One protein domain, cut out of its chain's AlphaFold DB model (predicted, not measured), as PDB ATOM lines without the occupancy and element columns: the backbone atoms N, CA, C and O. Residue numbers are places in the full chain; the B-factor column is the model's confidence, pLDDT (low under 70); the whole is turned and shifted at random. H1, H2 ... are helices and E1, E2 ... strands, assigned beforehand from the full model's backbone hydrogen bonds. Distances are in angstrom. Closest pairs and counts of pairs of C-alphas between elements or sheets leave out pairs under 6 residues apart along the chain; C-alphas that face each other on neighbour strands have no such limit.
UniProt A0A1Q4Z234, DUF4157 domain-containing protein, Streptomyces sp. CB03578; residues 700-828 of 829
ATOM      1  N   ALA A 700     187.249 173.652 175.391       69.81
ATOM      2  CA  ALA A 700     188.271 173.461 176.421       69.81
ATOM      3  C   ALA A 700     187.879 174.085 177.773       69.81
ATOM      4  O   ALA A 700     187.934 173.414 178.800       69.81
ATOM      5  N   GLU A 701     187.407 175.337 177.795       73.19
ATOM      6  CA  GLU A 701     186.947 175.968 179.039       73.19
ATOM      7  C   GLU A 701     185.685 175.296 179.606       73.19
ATOM      8  O   GLU A 701     185.493 175.287 180.824       73.19
ATOM      9  N   ARG A 702     184.805 174.744 178.754       75.31
ATOM     10  CA  ARG A 702     183.654 173.957 179.224       75.31
ATOM     11  C   ARG A 702     184.123 172.668 179.882       75.31
ATOM     12  O   ARG A 702     183.680 172.401 180.993       75.31
ATOM     13  N   SER A 703     185.039 171.936 179.249       71.44
ATOM     14  CA  SER A 703     185.636 170.719 179.802       71.44
ATOM     15  C   SER A 703     186.322 170.990 181.139       71.44
ATOM     16  O   SER A 703     186.004 170.310 182.103       71.44
ATOM     17  N   MET A 704     187.131 172.051 181.255       78.38
ATOM     18  CA  MET A 704     187.743 172.453 182.534       78.38
ATOM     19  C   MET A 704     186.705 172.763 183.626       78.38
ATOM     20  O   MET A 704     186.920 172.459 184.795       78.38
ATOM     21  N   ILE A 705     185.569 173.381 183.277       76.94
ATOM     22  CA  ILE A 705     184.481 173.619 184.238       76.94
ATOM     23  C   ILE A 705     183.787 172.310 184.631       76.94
ATOM     24  O   ILE A 705     183.447 172.147 185.797       76.94
ATOM     25  N   VAL A 706     183.568 171.395 183.686       73.56
ATOM     26  CA  VAL A 706     182.951 170.083 183.936       73.56
ATOM     27  C   VAL A 706     183.858 169.209 184.806       73.56
ATOM     28  O   VAL A 706     183.384 168.649 185.785       73.56
ATOM     29  N   GLU A 707     185.156 169.161 184.519       76.12
ATOM     30  CA  GLU A 707     186.178 168.445 185.292       76.12
ATOM     31  C   GLU A 707     186.252 168.963 186.739       76.12
ATOM     32  O   GLU A 707     186.098 168.192 187.684       76.12
ATOM     33  N   HIS A 708     186.312 170.287 186.926       78.00
ATOM     34  CA  HIS A 708     186.265 170.931 188.250       78.00
ATOM     35  C   HIS A 708     184.977 170.611 189.036       78.00
ATOM     36  O   HIS A 708     184.992 170.557 190.265       78.00
ATOM     37  N   LEU A 709     183.852 170.385 188.346       78.38
ATOM     38  CA  LEU A 709     182.588 169.954 188.957       78.38
ATOM     39  C   LEU A 709     182.556 168.447 189.258       78.38
ATOM     40  O   LEU A 709     181.976 168.058 190.270       78.38
ATOM     41  N   PHE A 710     183.191 167.608 188.433       74.69
ATOM     42  CA  PHE A 710     183.373 166.174 188.699       74.69
ATOM     43  C   PHE A 710     184.249 165.930 189.932       74.69
ATOM     44  O   PHE A 710     183.916 165.079 190.754       74.69
ATOM     45  N   GLU A 711     185.292 166.738 190.128       80.88
ATOM     46  CA  GLU A 711     186.092 166.770 191.362       80.88
ATOM     47  C   GLU A 711     185.335 167.353 192.580       80.88
ATOM     48  O   GLU A 711     185.916 167.546 193.649       80.88
ATOM     49  N   GLN A 712     184.040 167.666 192.435       78.88
ATOM     50  CA  GLN A 712     183.176 168.304 193.438       78.88
ATOM     51  C   GLN A 712     183.707 169.648 193.969       78.88
ATOM     52  O   GLN A 712     183.288 170.124 195.030       78.88
ATOM     53  N   GLN A 713     184.595 170.314 193.225       77.12
ATOM     54  CA  GLN A 713     185.155 171.591 193.645       77.12
ATOM     55  C   GLN A 713     184.177 172.754 193.376       77.12
ATOM     56  O   GLN A 713     183.525 172.830 192.330       77.12
ATOM     57  N   PRO A 714     184.071 173.738 194.290       79.81
ATOM     58  CA  PRO A 714     183.212 174.897 194.084       79.81
ATOM     59  C   PRO A 714     183.763 175.805 192.976       79.81
ATOM     60  O   PRO A 714     184.947 176.148 192.956       79.81
ATOM     61  N   LEU A 715     182.887 176.257 192.074       84.00
ATOM     62  CA  LEU A 715     183.261 177.118 190.947       84.00
ATOM     63  C   LEU A 715     183.874 178.452 191.396       84.00
ATOM     64  O   LEU A 715     183.290 179.185 192.207       84.00
ATOM     65  N   THR A 716     185.010 178.812 190.795       85.31
ATOM     66  CA  THR A 716     185.682 180.098 191.040       85.31
ATOM     67  C   THR A 716     184.847 181.285 190.546       85.31
ATOM     68  O   THR A 716     183.973 181.155 189.685       85.31
ATOM     69  N   GLY A 717     185.137 182.491 191.051       79.69
ATOM     70  CA  GLY A 717     184.455 183.713 190.602       79.69
ATOM     71  C   GLY A 717     184.574 183.959 189.091       79.69
ATOM     72  O   GLY A 717     183.594 184.347 188.461       79.69
ATOM     73  N   ALA A 718     185.737 183.656 188.502       80.25
ATOM     74  CA  ALA A 718     185.972 183.773 187.063       80.25
ATOM     75  C   ALA A 718     185.142 182.760 186.253       80.25
ATOM     76  O   ALA A 718     184.512 183.142 185.268       80.25
ATOM     77  N   MET A 719     185.062 181.502 186.706       81.31
ATOM     78  CA  MET A 719     184.224 180.471 186.075       81.31
ATOM     79  C   MET A 719     182.742 180.854 186.120       81.31
ATOM     80  O   MET A 719     182.050 180.751 185.112       81.31
ATOM     81  N   LYS A 720     182.257 181.382 187.254       85.00
ATOM     82  CA  LYS A 720     180.877 181.883 187.369       85.00
ATOM     83  C   LYS A 720     180.597 183.061 186.435       85.00
ATOM     84  O   LYS A 720     179.513 183.136 185.861       85.00
ATOM     85  N   ASP A 721     181.549 183.976 186.263       82.19
ATOM     86  CA  ASP A 721     181.402 185.104 185.339       82.19
ATOM     87  C   ASP A 721     181.408 184.643 183.866       82.19
ATOM     88  O   ASP A 721     180.539 185.077 183.105       82.19
ATOM     89  N   ARG A 722     182.285 183.699 183.472       82.69
ATOM     90  CA  ARG A 722     182.243 183.061 182.137       82.69
ATOM     91  C   ARG A 722     180.913 182.325 181.914       82.69
ATOM     92  O   ARG A 722     180.275 182.552 180.890       82.69
ATOM     93  N   LEU A 723     180.433 181.537 182.882       85.38
ATOM     94  CA  LEU A 723     179.157 180.809 182.789       85.38
ATOM     95  C   LEU A 723     177.952 181.737 182.597       85.38
ATOM     96  O   LEU A 723     177.136 181.480 181.717       85.38
ATOM     97  N   ARG A 724     177.852 182.852 183.338       83.50
ATOM     98  CA  ARG A 724     176.773 183.846 183.138       83.50
ATOM     99  C   ARG A 724     176.826 184.519 181.765       83.50
ATOM    100  O   ARG A 724     175.800 184.962 181.253       83.50
ATOM    101  N   THR A 725     178.004 184.650 181.168       81.94
ATOM    102  CA  THR A 725     178.156 185.137 179.791       81.94
ATOM    103  C   THR A 725     177.716 184.087 178.778       81.94
ATOM    104  O   THR A 725     176.877 184.382 177.928       81.94
ATOM    105  N   ASP A 726     178.195 182.853 178.907       82.81
ATOM    106  CA  ASP A 726     177.830 181.770 177.996       82.81
ATOM    107  C   ASP A 726     176.342 181.410 178.073       82.81
ATOM    108  O   ASP A 726     175.750 181.188 177.026       82.81
ATOM    109  N   ALA A 727     175.703 181.486 179.247       82.69
ATOM    110  CA  ALA A 727     174.256 181.311 179.408       82.69
ATOM    111  C   ALA A 727     173.448 182.342 178.596       82.69
ATOM    112  O   ALA A 727     172.476 181.997 177.924       82.69
ATOM    113  N   ARG A 728     173.883 183.612 178.585       81.81
ATOM    114  CA  ARG A 728     173.264 184.675 177.769       81.81
ATOM    115  C   ARG A 728     173.483 184.441 176.270       81.81
ATOM    116  O   ARG A 728     172.561 184.647 175.481       81.81
ATOM    117  N   ALA A 729     174.664 183.960 175.876       77.69
ATOM    118  CA  ALA A 729     174.954 183.582 174.492       77.69
ATOM    119  C   ALA A 729     174.152 182.341 174.044       77.69
ATOM    120  O   ALA A 729     173.649 182.303 172.921       77.69
ATOM    121  N   TRP A 730     173.984 181.354 174.929       75.69
ATOM    122  CA  TRP A 730     173.151 180.166 174.732       75.69
ATOM    123  C   TRP A 730     171.692 180.541 174.517       75.69
ATOM    124  O   TRP A 730     171.110 180.132 173.517       75.69
ATOM    125  N   TRP A 731     171.135 181.394 175.382       77.56
ATOM    126  CA  TRP A 731     169.776 181.906 175.230       77.56
ATOM    127  C   TRP A 731     169.591 182.622 173.883       77.56
ATOM    128  O   TRP A 731     168.656 182.330 173.138       77.56
ATOM    129  N   LYS A 732     170.523 183.506 173.498       75.25
ATOM    130  CA  LYS A 732     170.465 184.207 172.203       75.25
ATOM    131  C   LYS A 732     170.485 183.243 171.004       75.25
ATOM    132  O   LYS A 732     169.739 183.459 170.053       75.25
ATOM    133  N   ARG A 733     171.295 182.174 171.052       73.38
ATOM    134  CA  ARG A 733     171.340 181.128 170.010       73.38
ATOM    135  C   ARG A 733     170.064 180.291 169.966       73.38
ATOM    136  O   ARG A 733     169.463 180.172 168.903       73.38
ATOM    137  N   ALA A 734     169.643 179.743 171.104       66.88
ATOM    138  CA  ALA A 734     168.492 178.845 171.200       66.88
ATOM    139  C   ALA A 734     167.189 179.518 170.746       66.88
ATOM    140  O   ALA A 734     166.343 178.882 170.131       66.88
ATOM    141  N   THR A 735     167.064 180.826 170.976       68.62
ATOM    142  CA  THR A 735     165.917 181.637 170.539       68.62
ATOM    143  C   THR A 735     166.045 182.199 169.119       68.62
ATOM    144  O   THR A 735     165.146 182.906 168.664       68.62
ATOM    145  N   ARG A 736     167.169 181.951 168.426       66.88
ATOM    146  CA  ARG A 736     167.550 182.570 167.138       66.88
ATOM    147  C   ARG A 736     167.461 184.110 167.131       66.88
ATOM    148  O   ARG A 736     167.335 184.715 166.075       66.88
ATOM    149  N   GLY A 737     167.517 184.748 168.304       63.88
ATOM    150  CA  GLY A 737     167.303 186.190 168.486       63.88
ATOM    151  C   GLY A 737     165.837 186.654 168.525       63.88
ATOM    152  O   GLY A 737     165.608 187.820 168.839       63.88
ATOM    153  N   ASN A 738     164.867 185.763 168.277       60.25
ATOM    154  CA  ASN A 738     163.428 186.072 168.208       60.25
ATOM    155  C   ASN A 738     162.721 186.066 169.579       60.25
ATOM    156  O   ASN A 738     161.546 186.414 169.672       60.25
ATOM    157  N   GLY A 739     163.406 185.631 170.638       66.12
ATOM    158  CA  GLY A 739     162.891 185.634 172.008       66.12
ATOM    159  C   GLY A 739     163.233 186.910 172.783       66.12
ATOM    160  O   GLY A 739     164.056 187.718 172.354       66.12
ATOM    161  N   HIS A 740     162.656 187.050 173.982       71.81
ATOM    162  CA  HIS A 740     163.045 188.086 174.944       71.81
ATOM    163  C   HIS A 740     164.569 188.095 175.156       71.81
ATOM    164  O   HIS A 740     165.163 187.067 175.501       71.81
ATOM    165  N   GLN A 741     165.206 189.247 174.923       71.25
ATOM    166  CA  GLN A 741     166.665 189.348 174.935       71.25
ATOM    167  C   GLN A 741     167.222 189.565 176.354       71.25
ATOM    168  O   GLN A 741     166.709 190.413 177.086       71.25
ATOM    169  N   PRO A 742     168.300 188.854 176.747       71.06
ATOM    170  CA  PRO A 742     169.002 189.111 177.999       71.06
ATOM    171  C   PRO A 742     169.697 190.480 177.987       71.06
ATOM    172  O   PRO A 742     170.599 190.722 177.185       71.06
ATOM    173  N   GLY A 743     169.319 191.353 178.918       65.38
ATOM    174  CA  GLY A 743     169.773 192.742 179.010       65.38
ATOM    175  C   GLY A 743     168.604 193.723 179.148       65.38
ATOM    176  O   GLY A 743     167.500 193.460 178.683       65.38
ATOM    177  N   GLY A 744     168.838 194.861 179.815       69.31
ATOM    178  CA  GLY A 744     167.852 195.943 179.993       69.31
ATOM    179  C   GLY A 744     166.679 195.591 180.917       69.31
ATOM    180  O   GLY A 744     166.605 196.096 182.037       69.31
ATOM    181  N   THR A 745     165.803 194.694 180.463       75.38
ATOM    182  CA  THR A 745     164.533 194.321 181.115       75.38
ATOM    183  C   THR A 745     164.533 192.887 181.648       75.38
ATOM    184  O   THR A 745     163.872 192.626 182.652       75.38
ATOM    185  N   TYR A 746     165.302 191.978 181.037       80.81
ATOM    186  CA  TYR A 746     165.341 190.551 181.386       80.81
ATOM    187  C   TYR A 746     166.759 190.058 181.703       80.81
ATOM    188  O   TYR A 746     167.738 190.532 181.117       80.81
ATOM    189  N   GLN A 747     166.868 189.063 182.584       82.12
ATOM    190  CA  GLN A 747     168.109 188.362 182.925       82.12
ATOM    191  C   GLN A 747     167.910 186.851 182.848       82.12
ATOM    192  O   GLN A 747     166.833 186.331 183.142       82.12
ATOM    193  N   VAL A 748     168.982 186.154 182.463       83.75
ATOM    194  CA  VAL A 748     169.051 184.692 182.550       83.75
ATOM    195  C   VAL A 748     169.423 184.327 183.983       83.75
ATOM    196  O   VAL A 748     170.392 184.855 184.532       83.75
ATOM    197  N   HIS A 749     168.648 183.432 184.575       81.50
ATOM    198  CA  HIS A 749     168.827 182.916 185.918       81.50
ATOM    199  C   HIS A 749     169.102 181.413 185.867       81.50
ATOM    200  O   HIS A 749     168.558 180.701 185.021       81.50
ATOM    201  N   HIS A 750     169.950 180.953 186.780       83.00
ATOM    202  CA  HIS A 750     170.224 179.540 187.003       83.00
ATOM    203  C   HIS A 750     169.323 179.054 188.136       83.00
ATOM    204  O   HIS A 750     169.464 179.579 189.240       83.00
ATOM    205  N   ILE A 751     168.440 178.082 187.877       73.12
ATOM    206  CA  ILE A 751     167.532 177.508 188.896       73.12
ATOM    207  C   ILE A 751     168.364 176.967 190.066       73.12
ATOM    208  O   ILE A 751     168.150 177.299 191.228       73.12
ATOM    209  N   VAL A 752     169.397 176.190 189.743       76.31
ATOM    210  CA  VAL A 752     170.444 175.781 190.676       76.31
ATOM    211  C   VAL A 752     171.529 176.860 190.668       76.31
ATOM    212  O   VAL A 752     172.241 176.995 189.663       76.31
ATOM    213  N   PRO A 753     171.724 177.626 191.760       79.00
ATOM    214  CA  PRO A 753     172.705 178.703 191.766       79.00
ATOM    215  C   PRO A 753     174.122 178.156 191.582       79.00
ATOM    216  O   PRO A 753     174.484 177.131 192.157       79.00
ATOM    217  N   LEU A 754     174.973 178.877 190.846       82.94
ATOM    218  CA  LEU A 754     176.316 178.407 190.464       82.94
ATOM    219  C   LEU A 754     177.264 178.099 191.647       82.94
ATOM    220  O   LEU A 754     178.322 177.510 191.459       82.94
ATOM    221  N   GLU A 755     176.943 178.505 192.875       77.88
ATOM    222  CA  GLU A 755     177.630 178.041 194.093       77.88
ATOM    223  C   GLU A 755     177.352 176.578 194.435       77.88
ATOM    224  O   GLU A 755     178.244 175.943 194.985       77.88
ATOM    225  N   PHE A 756     176.182 176.046 194.089       79.12
ATOM    226  CA  PHE A 756     175.761 174.671 194.369       79.12
ATOM    227  C   PHE A 756     175.903 173.742 193.160       79.12
ATOM    228  O   PHE A 756     175.632 172.558 193.284       79.12
ATOM    229  N   ALA A 757     176.389 174.238 192.016       77.75
ATOM    230  CA  ALA A 757     176.602 173.430 190.811       77.75
ATOM    231  C   ALA A 757     177.443 172.158 191.061       77.75
ATOM    232  O   ALA A 757     177.148 171.112 190.503       77.75
ATOM    233  N   HIS A 758     178.439 172.228 191.954       77.44
ATOM    234  CA  HIS A 758     179.281 171.090 192.358       77.44
ATOM    235  C   HIS A 758     178.517 169.960 193.079       77.44
ATOM    236  O   HIS A 758     179.047 168.868 193.241       77.44
ATOM    237  N   GLN A 759     177.280 170.216 193.518       73.06
ATOM    238  CA  GLN A 759     176.393 169.239 194.162       73.06
ATOM    239  C   GLN A 759     175.531 168.476 193.145       73.06
ATOM    240  O   GLN A 759     174.768 167.598 193.537       73.06
ATOM    241  N   ILE A 760     175.646 168.800 191.851       69.19
ATOM    242  CA  ILE A 760     174.980 168.102 190.746       69.19
ATOM    243  C   ILE A 760     176.068 167.559 189.806       69.19
ATOM    244  O   ILE A 760     176.318 168.135 188.743       69.19
ATOM    245  N   PRO A 761     176.779 166.488 190.214       60.75
ATOM    246  CA  PRO A 761     177.854 165.911 189.416       60.75
ATOM    247  C   PRO A 761     177.339 165.462 188.042       60.75
ATOM    248  O   PRO A 761     176.193 165.038 187.894       60.75
ATOM    249  N   GLY A 762     178.187 165.581 187.021       62.19
ATOM    250  CA  GLY A 762     177.869 165.183 185.647       62.19
ATOM    251  C   GLY A 762     177.006 166.157 184.834       62.19
ATOM    252  O   GLY A 762     176.942 165.994 183.618       62.19
ATOM    253  N   ARG A 763     176.394 167.200 185.425       65.00
ATOM    254  CA  ARG A 763     175.645 168.218 184.655       65.00
ATOM    255  C   ARG A 763     176.431 169.510 184.447       65.00
ATOM    256  O   ARG A 763     176.965 170.101 185.384       65.00
ATOM    257  N   TYR A 764     176.431 170.012 183.211       79.25
ATOM    258  CA  TYR A 764     176.978 171.335 182.915       79.25
ATOM    259  C   TYR A 764     176.032 172.435 183.439       79.25
ATOM    260  O   TYR A 764     174.834 172.373 183.164       79.25
ATOM    261  N   PRO A 765     176.507 173.489 184.137       79.25
ATOM    262  CA  PRO A 765     175.604 174.441 184.794       79.25
ATOM    263  C   PRO A 765     174.724 175.264 183.844       79.25
ATOM    264  O   PRO A 765     173.713 175.801 184.285       79.25
ATOM    265  N   ASN A 766     175.101 175.376 182.565       83.81
ATOM    266  CA  ASN A 766     174.325 176.061 181.525       83.81
ATOM    267  C   ASN A 766     173.488 175.095 180.659       83.81
ATOM    268  O   ASN A 766     173.122 175.456 179.541       83.81
ATOM    269  N   ASP A 767     173.205 173.879 181.135       77.25
ATOM    270  CA  ASP A 767     172.162 173.024 180.555       77.25
ATOM    271  C   ASP A 767     170.834 173.805 180.465       77.25
ATOM    272  O   ASP A 767     170.481 174.555 181.381       77.25
ATOM    273  N   LEU A 768     170.095 173.644 179.362       67.44
ATOM    274  CA  LEU A 768     168.817 174.323 179.131       67.44
ATOM    275  C   LEU A 768     167.814 174.053 180.256       67.44
ATOM    276  O   LEU A 768     167.044 174.950 180.593       67.44
ATOM    277  N   SER A 769     167.848 172.867 180.874       69.81
ATOM    278  CA  SER A 769     166.965 172.541 182.001       69.81
ATOM    279  C   SER A 769     167.256 173.357 183.267       69.81
ATOM    280  O   SER A 769     166.424 173.376 184.167       69.81
ATOM    281  N   ASN A 770     168.425 174.000 183.362       76.56
ATOM    282  CA  ASN A 770     168.831 174.836 184.493       76.56
ATOM    283  C   ASN A 770     168.711 176.346 184.200       76.56
ATOM    284  O   ASN A 770     168.944 177.158 185.095       76.56
ATOM    285  N   LEU A 771     168.377 176.742 182.965       80.31
ATOM    286  CA  LEU A 771     168.330 178.141 182.534       80.31
ATOM    287  C   LEU A 771     166.891 178.635 182.348       80.31
ATOM    288  O   LEU A 771     166.155 178.150 181.490       80.31
ATOM    289  N   VAL A 772     166.528 179.686 183.081       82.06
ATOM    290  CA  VAL A 772     165.255 180.405 182.910       82.06
ATOM    291  C   VAL A 772     165.508 181.878 182.619       82.06
ATOM    292  O   VAL A 772     166.509 182.446 183.060       82.06
ATOM    293  N   LEU A 773     164.599 182.528 181.898       81.69
ATOM    294  CA  LEU A 773     164.633 183.976 181.698       81.69
ATOM    295  C   LEU A 773     163.522 184.637 182.514       81.69
ATOM    296  O   LEU A 773     162.359 184.251 182.419       81.69
ATOM    297  N   MET A 774     163.879 185.655 183.291       81.69
ATOM    298  CA  MET A 774     162.964 186.385 184.170       81.69
ATOM    299  C   MET A 774     163.185 187.896 184.063       81.69
ATOM    300  O   MET A 774     164.276 188.353 183.713       81.69
ATOM    301  N   GLU A 775     162.155 188.689 184.366       81.19
ATOM    302  CA  GLU A 775     162.299 190.145 184.468       81.19
ATOM    303  C   GLU A 775     163.332 190.534 185.538       81.19
ATOM    304  O   GLU A 775     163.412 189.936 186.614       81.19
ATOM    305  N   ASN A 776     164.075 191.612 185.285       79.25
ATOM    306  CA  ASN A 776     165.091 192.140 186.197       79.25
ATOM    307  C   ASN A 776     164.525 192.491 187.575       79.25
ATOM    308  O   ASN A 776     165.217 192.362 188.585       79.25
ATOM    309  N   VAL A 777     163.264 192.924 187.629       75.00
ATOM    310  CA  VAL A 777     162.563 193.213 188.884       75.00
ATOM    311  C   VAL A 777     162.379 191.927 189.694       75.00
ATOM    312  O   VAL A 777     162.775 191.889 190.857       75.00
ATOM    313  N   THR A 778     161.880 190.857 189.067       72.88
ATOM    314  CA  THR A 778     161.693 189.531 189.678       72.88
ATOM    315  C   THR A 778     163.021 188.926 190.140       72.88
ATOM    316  O   THR A 778     163.138 188.492 191.284       72.88
ATOM    317  N   HIS A 779     164.059 188.994 189.301       75.12
ATOM    318  CA  HIS A 779     165.411 188.535 189.631       75.12
ATOM    319  C   HIS A 779     165.992 189.246 190.869       75.12
ATOM    320  O   HIS A 779     166.501 188.613 191.798       75.12
ATOM    321  N   ASN A 780     165.865 190.575 190.926       75.38
ATOM    322  CA  ASN A 780     166.336 191.371 192.060       75.38
ATOM    323  C   ASN A 780     165.505 191.132 193.335       75.38
ATOM    324  O   ASN A 780     166.061 191.127 194.437       75.38
ATOM    325  N   GLN A 781     164.192 190.909 193.207       74.31
ATOM    326  CA  GLN A 781     163.317 190.541 194.324       74.31
ATOM    327  C   GLN A 781     163.730 189.193 194.932       74.31
ATOM    328  O   GLN A 781     163.923 189.119 196.147       74.31
ATOM    329  N   TRP A 782     163.964 188.170 194.102       74.12
ATOM    330  CA  TRP A 782     164.449 186.858 194.543       74.12
ATOM    331  C   TRP A 782     165.787 186.966 195.288       74.12
ATOM    332  O   TRP A 782     165.906 186.529 196.436       74.12
ATOM    333  N   HIS A 783     166.772 187.669 194.718       73.88
ATOM    334  CA  HIS A 783     168.052 187.900 195.395       73.88
ATOM    335  C   HIS A 783     167.903 188.656 196.726       73.88
ATOM    336  O   HIS A 783     168.638 188.373 197.677       73.88
ATOM    337  N   SER A 784     166.945 189.583 196.836       76.75
ATOM    338  CA  SER A 784     166.635 190.287 198.087       76.75
ATOM    339  C   SER A 784     166.065 189.343 199.157       76.75
ATOM    340  O   SER A 784     166.514 189.384 200.306       76.75
ATOM    341  N   VAL A 785     165.148 188.445 198.775       78.69
ATOM    342  CA  VAL A 785     164.563 187.402 199.640       78.69
ATOM    343  C   VAL A 785     165.628 186.438 200.156       78.69
ATOM    344  O   VAL A 785     165.731 186.238 201.370       78.69
ATOM    345  N   VAL A 786     166.441 185.874 199.258       76.31
ATOM    346  CA  VAL A 786     167.516 184.928 199.600       76.31
ATOM    347  C   VAL A 786     168.526 185.602 200.533       76.31
ATOM    348  O   VAL A 786     168.855 185.072 201.594       76.31
ATOM    349  N   SER A 787     168.934 186.835 200.213       77.19
ATOM    350  CA  SER A 787     169.833 187.625 201.063       77.19
ATOM    351  C   SER A 787     169.225 187.964 202.429       77.19
ATOM    352  O   SER A 787     169.957 188.093 203.410       77.19
ATOM    353  N   LYS A 788     167.901 188.152 202.522       80.62
ATOM    354  CA  LYS A 788     167.200 188.390 203.793       80.62
ATOM    355  C   LYS A 788     167.228 187.131 204.659       80.62
ATOM    356  O   LYS A 788     167.646 187.229 205.807       80.62
ATOM    357  N   HIS A 789     166.894 185.967 204.099       79.19
ATOM    358  CA  HIS A 789     166.921 184.691 204.820       79.19
ATOM    359  C   HIS A 789     168.328 184.303 205.292       79.19
ATOM    360  O   HIS A 789     168.497 183.965 206.460       79.19
ATOM    361  N   GLN A 790     169.355 184.452 204.448       81.75
ATOM    362  CA  GLN A 790     170.749 184.213 204.850       81.75
ATOM    363  C   GLN A 790     171.193 185.130 206.003       81.75
ATOM    364  O   GLN A 790     171.872 184.682 206.925       81.75
ATOM    365  N   ARG A 791     170.776 186.408 206.001       84.06
ATOM    366  CA  ARG A 791     171.040 187.329 207.122       84.06
ATOM    367  C   ARG A 791     170.299 186.933 208.400       84.06
ATOM    368  O   ARG A 791     170.873 187.076 209.471       84.06
ATOM    369  N   THR A 792     169.061 186.448 208.298       87.12
ATOM    370  CA  THR A 792     168.273 185.984 209.452       87.12
ATOM    371  C   THR A 792     168.846 184.706 210.066       87.12
ATOM    372  O   THR A 792     168.914 184.606 211.286       87.12
ATOM    373  N   LEU A 793     169.292 183.751 209.245       85.50
ATOM    374  CA  LEU A 793     169.855 182.477 209.709       85.50
ATOM    375  C   LEU A 793     171.333 182.565 210.127       85.50
ATOM    376  O   LEU A 793     171.858 181.618 210.703       85.50
ATOM    377  N   GLY A 794     172.037 183.651 209.788       85.12
ATOM    378  CA  GLY A 794     173.471 183.813 210.063       85.12
ATOM    379  C   GLY A 794     174.393 182.871 209.273       85.12
ATOM    380  O   GLY A 794     175.609 182.915 209.450       85.12
ATOM    381  N   ARG A 795     173.838 182.044 208.379       86.12
ATOM    382  CA  ARG A 795     174.553 181.074 207.539       86.12
ATOM    383  C   ARG A 795     174.077 181.135 206.090       86.12
ATOM    384  O   ARG A 795     173.037 181.714 205.777       86.12
ATOM    385  N   ARG A 796     174.830 180.493 205.192       75.38
ATOM    386  CA  ARG A 796     174.319 180.191 203.849       75.38
ATOM    387  C   ARG A 796     173.161 179.196 203.958       75.38
ATOM    388  O   ARG A 796     173.153 178.327 204.833       75.38
ATOM    389  N   LEU A 797     172.193 179.367 203.068       74.50
ATOM    390  CA  LEU A 797     171.120 178.403 202.847       74.50
ATOM    391  C   LEU A 797     171.693 177.175 202.124       74.50
ATOM    392  O   LEU A 797     172.652 177.317 201.361       74.50
ATOM    393  N   THR A 798     171.120 175.998 202.355       77.69
ATOM    394  CA  THR A 798     171.388 174.802 201.541       77.69
ATOM    395  C   THR A 798     170.690 174.913 200.181       77.69
ATOM    396  O   THR A 798     169.806 175.752 199.997       77.69
ATOM    397  N   LEU A 799     171.059 174.055 199.223       70.12
ATOM    398  CA  LEU A 799     170.362 173.971 197.936       70.12
ATOM    399  C   LEU A 799     168.859 173.700 198.131       70.12
ATOM    400  O   LEU A 799     168.027 174.392 197.554       70.12
ATOM    401  N   GLU A 800     168.510 172.759 199.010       73.19
ATOM    402  CA  GLU A 800     167.121 172.410 199.328       73.19
ATOM    403  C   GLU A 800     166.336 173.589 199.931       73.19
ATOM    404  O   GLU A 800     165.194 173.841 199.551       73.19
ATOM    405  N   GLU A 801     166.950 174.361 200.834       76.69
ATOM    406  CA  GLU A 801     166.334 175.566 201.400       76.69
ATOM    407  C   GLU A 801     166.145 176.671 200.352       76.69
ATOM    408  O   GLU A 801     165.156 177.399 200.409       76.69
ATOM    409  N   ILE A 802     167.065 176.800 199.390       70.81
ATOM    410  CA  ILE A 802     166.953 177.769 198.289       70.81
ATOM    411  C   ILE A 802     165.833 177.374 197.329       70.81
ATOM    412  O   ILE A 802     165.014 178.228 197.006       70.81
ATOM    413  N   LEU A 803     165.741 176.100 196.940       68.88
ATOM    414  CA  LEU A 803     164.662 175.598 196.082       68.88
ATOM    415  C   LEU A 803     163.293 175.748 196.769       68.88
ATOM    416  O   LEU A 803     162.336 176.220 196.156       68.88
ATOM    417  N   LYS A 804     163.203 175.463 198.077       72.31
ATOM    418  CA  LYS A 804     161.993 175.731 198.877       72.31
ATOM    419  C   LYS A 804     161.677 177.228 198.977       72.31
ATOM    420  O   LYS A 804     160.506 177.603 198.975       72.31
ATOM    421  N   LEU A 805     162.678 178.105 199.057       71.19
ATOM    422  CA  LEU A 805     162.472 179.560 199.042       71.19
ATOM    423  C   LEU A 805     162.039 180.081 197.670       71.19
ATOM    424  O   LEU A 805     161.210 180.987 197.609       71.19
ATOM    425  N   GLU A 806     162.553 179.515 196.585       65.62
ATOM    426  CA  GLU A 806     162.118 179.820 195.225       65.62
ATOM    427  C   GLU A 806     160.644 179.440 195.031       65.62
ATOM    428  O   GLU A 806     159.843 180.296 194.662       65.62
ATOM    429  N   GLN A 807     160.263 178.215 195.411       64.38
ATOM    430  CA  GLN A 807     158.875 177.737 195.373       64.38
ATOM    431  C   GLN A 807     157.912 178.614 196.195       64.38
ATOM    432  O   GLN A 807     156.806 178.897 195.742       64.38
ATOM    433  N   ASN A 808     158.320 179.062 197.389       60.56
ATOM    434  CA  ASN A 808     157.431 179.772 198.319       60.56
ATOM    435  C   ASN A 808     157.446 181.305 198.198       60.56
ATOM    436  O   ASN A 808     156.522 181.957 198.681       60.56
ATOM    437  N   THR A 809     158.483 181.905 197.600       58.34
ATOM    438  CA  THR A 809     158.633 183.377 197.556       58.34
ATOM    439  C   THR A 809     158.605 183.975 196.156       58.34
ATOM    440  O   THR A 809     158.658 185.199 196.024       58.34
ATOM    441  N   VAL A 810     158.488 183.150 195.113       53.25
ATOM    442  CA  VAL A 810     158.167 183.602 193.759       53.25
ATOM    443  C   VAL A 810     156.659 183.433 193.543       53.25
ATOM    444  O   VAL A 810     156.218 182.353 193.149       53.25
ATOM    445  N   PRO A 811     155.830 184.476 193.748       49.69
ATOM    446  CA  PRO A 811     154.514 184.498 193.132       49.69
ATOM    447  C   PRO A 811     154.739 184.550 191.618       49.69
ATOM    448  O   PRO A 811     155.030 185.611 191.061       49.69
ATOM    449  N   TYR A 812     154.673 183.383 190.969       53.38
ATOM    450  CA  TYR A 812     154.844 183.217 189.526       53.38
ATOM    451  C   TYR A 812     153.762 184.006 188.790       53.38
ATOM    452  O   TYR A 812     152.658 183.534 188.516       53.38
ATOM    453  N   ASN A 813     154.088 185.260 188.499       47.78
ATOM    454  CA  ASN A 813     153.201 186.182 187.829       47.78
ATOM    455  C   ASN A 813     153.070 185.703 186.374       47.78
ATOM    456  O   ASN A 813     154.049 185.719 185.619       47.78
ATOM    457  N   LYS A 814     151.889 185.168 186.034       50.22
ATOM    458  CA  LYS A 814     151.647 184.390 184.809       50.22
ATOM    459  C   LYS A 814     152.128 185.177 183.582       50.22
ATOM    460  O   LYS A 814     151.599 186.241 183.287       50.22
ATOM    461  N   GLY A 815     153.144 184.652 182.889       54.59
ATOM    462  CA  GLY A 815     153.732 185.268 181.691       54.59
ATOM    463  C   GLY A 815     155.023 186.085 181.878       54.59
ATOM    464  O   GLY A 815     155.483 186.651 180.895       54.59
ATOM    465  N   LYS A 816     155.629 186.151 183.077       66.06
ATOM    466  CA  LYS A 816     156.896 186.897 183.321       66.06
ATOM    467  C   LYS A 816     158.167 186.044 183.470       66.06
ATOM    468  O   LYS A 816     159.258 186.595 183.620       66.06
ATOM    469  N   VAL A 817     158.034 184.719 183.436       70.94
ATOM    470  CA  VAL A 817     159.157 183.767 183.416       70.94
ATOM    471  C   VAL A 817     159.028 182.907 182.169       70.94
ATOM    472  O   VAL A 817     157.934 182.431 181.857       70.94
ATOM    473  N   PHE A 818     160.137 182.719 181.463       72.88
ATOM    474  CA  PHE A 818     160.199 181.992 180.204       72.88
ATOM    475  C   PHE A 818     161.234 180.871 180.266       72.88
ATOM    476  O   PHE A 818     162.315 181.036 180.836       72.88
ATOM    477  N   VAL A 819     160.910 179.755 179.619       78.56
ATOM    478  CA  VAL A 819     161.777 178.586 179.436       78.56
ATOM    479  C   VAL A 819     161.917 178.271 177.952       78.56
ATOM    480  O   VAL A 819     161.114 178.720 177.130       78.56
ATOM    481  N   ILE A 820     162.931 177.483 177.603       66.88
ATOM    482  CA  ILE A 820     163.098 176.946 176.252       66.88
ATOM    483  C   ILE A 820     162.559 175.511 176.242       66.88
ATOM    484  O   ILE A 820     163.148 174.629 176.860       66.88
ATOM    485  N   ARG A 821     161.453 175.266 175.530       67.81
ATOM    486  CA  ARG A 821     160.952 173.915 175.213       67.81
ATOM    487  C   ARG A 821     161.005 173.738 173.694       67.81
ATOM    488  O   ARG A 821     160.536 174.605 172.966       67.81
ATOM    489  N   ASN A 822     161.604 172.650 173.206       65.19
ATOM    490  CA  ASN A 822     161.723 172.329 171.771       65.19
ATOM    491  C   ASN A 822     162.292 173.477 170.900       65.19
ATOM    492  O   ASN A 822     161.862 173.690 169.769       65.19
ATOM    493  N   GLY A 823     163.239 174.257 171.440       60.75
ATOM    494  CA  GLY A 823     163.822 175.421 170.755       60.75
ATOM    495  C   GLY A 823     162.912 176.658 170.674       60.75
ATOM    496  O   GLY A 823     163.281 177.640 170.035       60.75
ATOM    497  N   GLN A 824     161.742 176.643 171.317       64.06
ATOM    498  CA  GLN A 824     160.827 177.781 171.407       64.06
ATOM    499  C   GLN A 824     160.814 178.374 172.817       64.06
ATOM    500  O   GLN A 824     160.892 177.655 173.814       64.06
ATOM    501  N   VAL A 825     160.693 179.702 172.894       68.31
ATOM    502  CA  VAL A 825     160.475 180.414 174.159       68.31
ATOM    503  C   VAL A 825     159.006 180.296 174.527       68.31
ATOM    504  O   VAL A 825     158.156 180.859 173.841       68.31
ATOM    505  N   VAL A 826     158.718 179.607 175.624       72.88
ATOM    506  CA  VAL A 826     157.361 179.482 176.163       72.88
ATOM    507  C   VAL A 826     157.307 180.048 177.584       72.88
ATOM    508  O   VAL A 826     158.319 180.007 178.293       72.88
ATOM    509  N   PRO A 827     156.162 180.596 178.032       68.94
ATOM    510  CA  PRO A 827     155.954 180.892 179.446       68.94
ATOM    511  C   PRO A 827     156.185 179.636 180.292       68.94
ATOM    512  O   PRO A 827     155.809 178.540 179.879       68.94
ATOM    513  N   ALA A 828     156.778 179.792 181.473       63.16
ATOM    514  CA  ALA A 828     157.163 178.697 182.372       63.16
ATOM    515  C   ALA A 828     155.983 178.025 183.119       63.16
ATOM    516  O   ALA A 828     156.142 177.622 184.269       63.16
TER     517      ALA A 828
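Overview. This is residues 700 to 828 of the 829 residues of the protein "DUF4157 domain-containing protein" of Streptomyces sp. CB03578 (UniProt A0A1Q4Z234). What would one see first? A small twisted sheet of four strands has the long helix H2 crossing over one face, and a second long helix, H3, runs from the end of E2 away from the sheet, with H4 packed on it. H1 sits at a corner beyond H2, away from the sheet. What is it made of? The printed part has 129 residues with four named helices and four named strands, in the order H1 H2 E1 E2 H3 H4 E3 E4; the sheet's order is E1 E2 E3 E4, antiparallel throughout, and the class is mixed, helices and strands. How is it shaped? It is compact, with a radius of gyration of the C-alphas of 14.9 A and spans of 40 by 39 by 23 A.

Arrangement. How does H1, residues 700 to 710, stand to H2, residues 717 to 734? They are close but not clearly touching, the closest C-alphas being those of Ile 705 and Met 719, 7.1 A apart. Their tilt is steep, 64 degrees, opposite ways. How do E1, residues 746 to 750, E2, residues 771 to 775, E3, residues 817 to 821, and E4, residues 824 to 827, pair? E1 and E2 form a hairpin, with N 749 and O 772 at 2.8 A; E2 and E3 have N 773 and O 818 at 2.9 A; E3 and E4 form a hairpin, with N 819 and O 826 at 2.9 A. H2 is on one face of this sheet, making two layers, a helix layer and a strand layer, at a height over the sheet of 9.8 A; the closest C-alphas of H2 and E1 are those of Arg 728 and Val 748, 6.4 A apart. Where do H3, residues 776 to 793, and H4, residues 799 to 809, stand? H3 only grazes the sheet, with residues 776 to 781, and touches H4 with residues 782 to 786 alone, at a steep tilt of 58 degrees, opposite ways; the closest C-alphas are those of Val 786 and Ile 802, 7.3 A. H2 and H3 are apart. Are the helix backbones complete? In H1, H3 and H4 every O i to N i+4 pair is within hydrogen-bond range; in H2, 13 of 14 are.

Along the chain. Where does H1 begin? C-alpha 700 is at (188.271, 173.461, 176.421), and H1 is 15.1 A long. Which elements are longest? H2 measures 25.6 A and H3 25.9 A, with C-alpha 776 at (165.091, 192.140, 186.197); H4 measures 15.0 A. And the strands? E1 measures 13.3 A, E2 13.6 A, E3 12.9 A and E4 9.9 A, ending with C-alpha 827 at (155.954, 180.892, 179.446).

Size, cuts and confidence. How large is it? The two C-alphas farthest apart, those of Arg 736 and Gly 794, are 43.3 A apart. Is it cut, and which links are long? The printed part has no cut; the links H2 to E1, 11 residues, and E1 to E2, 20 residues, are long. Where is confidence low? The mean pLDDT of the printed part is 74.1, and 35 residues are under 70, among them 734 to 739 and 806 to 816.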